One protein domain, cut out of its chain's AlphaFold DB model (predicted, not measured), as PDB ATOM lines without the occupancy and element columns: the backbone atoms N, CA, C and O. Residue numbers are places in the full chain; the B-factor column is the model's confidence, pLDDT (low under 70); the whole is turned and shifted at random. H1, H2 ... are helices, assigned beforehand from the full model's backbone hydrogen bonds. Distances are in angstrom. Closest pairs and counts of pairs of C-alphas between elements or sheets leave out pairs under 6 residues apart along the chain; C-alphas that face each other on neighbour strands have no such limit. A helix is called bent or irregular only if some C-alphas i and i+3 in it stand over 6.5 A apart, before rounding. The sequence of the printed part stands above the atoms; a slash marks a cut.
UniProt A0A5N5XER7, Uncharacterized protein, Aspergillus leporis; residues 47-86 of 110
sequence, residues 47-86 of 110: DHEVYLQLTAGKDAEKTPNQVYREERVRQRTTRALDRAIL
ATOM      1  N   ASP A  47     157.351 145.037 154.434       84.44
ATOM      2  CA  ASP A  47     157.860 145.952 155.442       84.44
ATOM      3  C   ASP A  47     156.695 146.533 156.253       84.44
ATOM      4  O   ASP A  47     155.598 146.757 155.735       84.44
ATOM      5  N   HIS A  48     156.945 146.802 157.533       81.56
ATOM      6  CA  HIS A  48     155.945 147.312 158.475       81.56
ATOM      7  C   HIS A  48     155.186 148.554 157.966       81.56
ATOM      8  O   HIS A  48     153.977 148.644 158.149       81.56
ATOM      9  N   GLU A  49     155.861 149.472 157.271       82.69
ATOM     10  CA  GLU A  49     155.259 150.679 156.679       82.69
ATOM     11  C   GLU A  49     154.258 150.333 155.563       82.69
ATOM     12  O   GLU A  49     153.172 150.902 155.474       82.69
ATOM     13  N   VAL A  50     154.618 149.359 154.721       84.12
ATOM     14  CA  VAL A  50     153.788 148.883 153.604       84.12
ATOM     15  C   VAL A  50     152.580 148.131 154.142       84.12
ATOM     16  O   VAL A  50     151.468 148.310 153.650       84.12
ATOM     17  N   TYR A  51     152.785 147.326 155.185       85.94
ATOM     18  CA  TYR A  51     151.701 146.657 155.885       85.94
ATOM     19  C   TYR A  51     150.695 147.665 156.449       85.94
ATOM     20  O   TYR A  51     149.508 147.556 156.152       85.94
ATOM     21  N   LEU A  52     151.165 148.678 157.189       85.62
ATOM     22  CA  LEU A  52     150.290 149.706 157.759       85.62
ATOM     23  C   LEU A  52     149.468 150.401 156.671       85.62
ATOM     24  O   LEU A  52     148.253 150.528 156.813       85.62
ATOM     25  N   GLN A  53     150.096 150.746 155.549       85.62
ATOM     26  CA  GLN A  53     149.421 151.406 154.437       85.62
ATOM     27  C   GLN A  53     148.371 150.517 153.753       85.62
ATOM     28  O   GLN A  53     147.281 150.985 153.432       85.62
ATOM     29  N   LEU A  54     148.659 149.223 153.584       85.69
ATOM     30  CA  LEU A  54     147.696 148.256 153.054       85.69
ATOM     31  C   LEU A  54     146.513 148.043 154.007       85.69
ATOM     32  O   LEU A  54     145.385 147.873 153.549       85.69
ATOM     33  N   THR A  55     146.753 148.066 155.321       85.81
ATOM     34  CA  THR A  55     145.695 147.883 156.326       85.81
ATOM     35  C   THR A  55     144.851 149.129 156.580       85.81
ATOM     36  O   THR A  55     143.680 148.996 156.924       85.81
ATOM     37  N   ALA A  56     145.411 150.328 156.401       85.75
ATOM     38  CA  ALA A  56     144.730 151.592 156.672       85.75
ATOM     39  C   ALA A  56     143.717 151.996 155.577       85.75
ATOM     40  O   ALA A  56     142.812 152.783 155.839       85.75
ATOM     41  N   GLY A  57     143.807 151.424 154.370       81.25
ATOM     42  CA  GLY A  57     142.837 151.652 153.293       81.25
ATOM     43  C   GLY A  57     143.097 152.918 152.462       81.25
ATOM     44  O   GLY A  57     144.224 153.397 152.369       81.25
ATOM     45  N   LYS A  58     142.059 153.433 151.783       76.12
ATOM     46  CA  LYS A  58     142.180 154.536 150.802       76.12
ATOM     47  C   LYS A  58     142.541 155.893 151.419       76.12
ATOM     48  O   LYS A  58     143.141 156.704 150.723       76.12
ATOM     49  N   ASP A  59     142.251 156.085 152.703       79.75
ATOM     50  CA  ASP A  59     142.535 157.317 153.451       79.75
ATOM     51  C   ASP A  59     143.706 157.129 154.430       79.75
ATOM     52  O   ASP A  59     143.739 157.711 155.512       79.75
ATOM     53  N   ALA A  60     144.666 156.269 154.077       80.75
ATOM     54  CA  ALA A  60     145.829 156.008 154.912       80.75
ATOM     55  C   ALA A  60     146.677 157.277 155.089       80.75
ATOM     56  O   ALA A  60     147.280 157.782 154.136       80.75
ATOM     57  N   GLU A  61     146.754 157.765 156.326       86.88
ATOM     58  CA  GLU A  61     147.697 158.812 156.699       86.88
ATOM     59  C   GLU A  61     149.138 158.337 156.475       86.88
ATOM     60  O   GLU A  61     149.470 157.157 156.639       86.88
ATOM     61  N   LYS A  62     150.013 159.272 156.092       87.81
ATOM     62  CA  LYS A  62     151.431 158.970 155.904       87.81
ATOM     63  C   LYS A  62     152.036 158.510 157.215       87.81
ATOM     64  O   LYS A  62     151.861 159.148 158.254       87.81
ATOM     65  N   THR A  63     152.821 157.446 157.149       87.38
ATOM     66  CA  THR A  63     153.541 156.991 158.333       87.38
ATOM     67  C   THR A  63     154.638 157.998 158.704       87.38
ATOM     68  O   THR A  63     155.183 158.680 157.825       87.38
ATOM     69  N   PRO A  64     155.023 158.105 159.987       88.12
ATOM     70  CA  PRO A  64     156.053 159.056 160.414       88.12
ATOM     71  C   PRO A  64     157.372 158.939 159.635       88.12
ATOM     72  O   PRO A  64     158.026 159.940 159.345       88.12
ATOM     73  N   ASN A  65     157.755 157.723 159.244       88.25
ATOM     74  CA  ASN A  65     158.968 157.471 158.472       88.25
ATOM     75  C   ASN A  65     158.844 157.947 157.017       88.25
ATOM     76  O   ASN A  65     159.789 158.511 156.463       88.25
ATOM     77  N   GLN A  66     157.671 157.783 156.397       87.88
ATOM     78  CA  GLN A  66     157.395 158.355 155.076       87.88
ATOM     79  C   GLN A  66     157.532 159.878 155.113       87.88
ATOM     80  O   GLN A  66     158.276 160.440 154.309       87.88
ATOM     81  N   VAL A  67     156.912 160.526 156.104       92.25
ATOM     82  CA  VAL A  67     157.023 161.978 156.311       92.25
ATOM     83  C   VAL A  67     158.485 162.396 156.491       92.25
ATOM     84  O   VAL A  67     158.947 163.329 155.838       92.25
ATOM     85  N   TYR A  68     159.249 161.677 157.315       93.62
ATOM     86  CA  TYR A  68     160.670 161.960 157.526       93.62
ATOM     87  C   TYR A  68     161.488 161.881 156.229       93.62
ATOM     88  O   TYR A  68     162.317 162.754 155.950       93.62
ATOM     89  N   ARG A  69     161.264 160.845 155.412       91.31
ATOM     90  CA  ARG A  69     161.976 160.671 154.137       91.31
ATOM     91  C   ARG A  69     161.626 161.767 153.138       91.31
ATOM     92  O   ARG A  69     162.529 162.284 152.484       91.31
ATOM     93  N   GLU A  70     160.353 162.132 153.040       92.38
ATOM     94  CA  GLU A  70     159.898 163.224 152.181       92.38
ATOM     95  C   GLU A  70     160.507 164.564 152.600       92.38
ATOM     96  O   GLU A  70     161.070 165.272 151.766       92.38
ATOM     97  N   GLU A  71     160.479 164.880 153.896       93.06
ATOM     98  CA  GLU A  71     161.063 166.107 154.439       93.06
ATOM     99  C   GLU A  71     162.573 166.172 154.168       93.06
ATOM    100  O   GLU A  71     163.093 167.203 153.744       93.06
ATOM    101  N   ARG A  72     163.288 165.050 154.319       93.81
ATOM    102  CA  ARG A  72     164.720 164.960 153.996       93.81
ATOM    103  C   ARG A  72     165.011 165.233 152.524       93.81
ATOM    104  O   ARG A  72     166.014 165.879 152.218       93.81
ATOM    105  N   VAL A  73     164.173 164.732 151.618       92.31
ATOM    106  CA  VAL A  73     164.301 165.020 150.184       92.31
ATOM    107  C   VAL A  73     164.016 166.496 149.927       92.31
ATOM    108  O   VAL A  73     164.836 167.156 149.288       92.31
ATOM    109  N   ARG A  74     162.930 167.031 150.495       89.69
ATOM    110  CA  ARG A  74     162.555 168.440 150.357       89.69
ATOM    111  C   ARG A  74     163.695 169.350 150.784       89.69
ATOM    112  O   ARG A  74     164.163 170.137 149.970       89.69
ATOM    113  N   GLN A  75     164.221 169.163 151.994       87.94
ATOM    114  CA  GLN A  75     165.343 169.940 152.523       87.94
ATOM    115  C   GLN A  75     166.566 169.912 151.606       87.94
ATOM    116  O   GLN A  75     167.188 170.947 151.387       87.94
ATOM    117  N   ARG A  76     166.912 168.752 151.030       87.06
ATOM    118  CA  ARG A  76     168.030 168.656 150.079       87.06
ATOM    119  C   ARG A  76     167.779 169.473 148.817       87.06
ATOM    120  O   ARG A  76     168.691 170.146 148.352       87.06
ATOM    121  N   THR A  77     166.562 169.425 148.280       85.44
ATOM    122  CA  THR A  77     166.205 170.153 147.053       85.44
ATOM    123  C   THR A  77     166.034 171.654 147.269       85.44
ATOM    124  O   THR A  77     166.422 172.439 146.412       85.44
ATOM    125  N   THR A  78     165.498 172.079 148.416       82.69
ATOM    126  CA  THR A  78     165.176 173.486 148.684       82.69
ATOM    127  C   THR A  78     166.324 174.254 149.319       82.69
ATOM    128  O   THR A  78     166.260 175.474 149.370       82.69
ATOM    129  N   ARG A  79     167.389 173.579 149.776       80.81
ATOM    130  CA  ARG A  79     168.563 174.244 150.363       80.81
ATOM    131  C   ARG A  79     169.191 175.264 149.414       80.81
ATOM    132  O   ARG A  79     169.632 176.310 149.862       80.81
ATOM    133  N   ALA A  80     169.206 174.984 148.113       76.81
ATOM    134  CA  ALA A  80     169.727 175.918 147.114       76.81
ATOM    135  C   ALA A  80     168.831 177.156 146.901       76.81
ATOM    136  O   ALA A  80     169.265 178.113 146.280       76.81
ATOM    137  N   LEU A  81     167.590 177.136 147.397       80.12
ATOM    138  CA  LEU A  81     166.636 178.246 147.318       80.12
ATOM    139  C   LEU A  81     166.540 179.031 148.635       80.12
ATOM    140  O   LEU A  81     165.727 179.946 148.750       80.12
ATOM    141  N   ASP A  82     167.328 178.659 149.644       82.25
ATOM    142  CA  ASP A  82     167.371 179.374 150.911       82.25
ATOM    143  C   ASP A  82     168.032 180.738 150.707       82.25
ATOM    144  O   ASP A  82     169.202 180.822 150.339       82.25
ATOM    145  N   ARG A  83     167.294 181.820 150.978       78.38
ATOM    146  CA  ARG A  83     167.788 183.198 150.861       78.38
ATOM    147  C   ARG A  83     169.039 183.469 151.690       78.38
ATOM    148  O   ARG A  83     169.801 184.346 151.312       78.38
ATOM    149  N   ALA A  84     169.245 182.750 152.793       80.62
ATOM    150  CA  ALA A  84     170.457 182.882 153.598       80.62
ATOM    151  C   ALA A  84     171.683 182.193 152.965       80.62
ATOM    152  O   ALA A  84     172.806 182.422 153.406       80.62
ATOM    153  N   ILE A  85     171.466 181.324 151.974       79.44
ATOM    154  CA  ILE A  85     172.498 180.563 151.254       79.44
ATOM    155  C   ILE A  85     172.696 181.119 149.833       79.44
ATOM    156  O   ILE A  85     173.737 180.878 149.229       79.44
ATOM    157  N   LEU A  86     171.714 181.847 149.294       77.50
ATOM    158  CA  LEU A  86     171.839 182.555 148.023       77.50
ATOM    159  C   LEU A  86     172.882 183.669 148.119       77.50
ATOM    160  O   LEU A  86     172.964 184.371 149.128       77.50
TER     161      LEU A  86
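This is residues 47 to 86 of the 110 residues of an uncharacterized protein of Aspergillus leporis (UniProt A0A5N5XER7). One long helix, H2, makes most of the length of an extended model, and a shorter helix, H1, is set crosswise near its first end, with a loop joining them in an L. H2 sticks out from residue 67 onward. The printed part has 40 residues with two named helices, H1 then H2, and no named strand; the class is all helix. It is extended, with a radius of gyration of the C-alphas of 14.7 A and spans of 44 by 19 by 11 A.

H2, residues 64 to 81, has a kink of 29 degrees near residue 75. It is only just irregular: C-alphas 77 and 80 are 6.8 A apart. H1, residues 48 to 56, is close to H2 but not clearly touching; their closest C-alphas, of Glu 49 and Asn 65, are 7.9 A apart. Their lines are only just about perpendicular, at 72 degrees. Every O i to N i+4 pair is within hydrogen-bond range in H1, and 12 of 14 in H2.

H2 measures 25.5 A from C-alpha 64 at (156.053, 159.056, 160.414) to C-alpha 81 at (166.636, 178.246, 147.318). H1 measures 12.1 A and begins with C-alpha 48 at (155.945, 147.312, 158.475).

The two C-alphas farthest apart, of Thr 55 and Leu 86, are 44.2 A apart. The link from H1 to H2 is short, and the printed part has no cut. Mean pLDDT of the printed part is 85.2, and no printed residue is under 70.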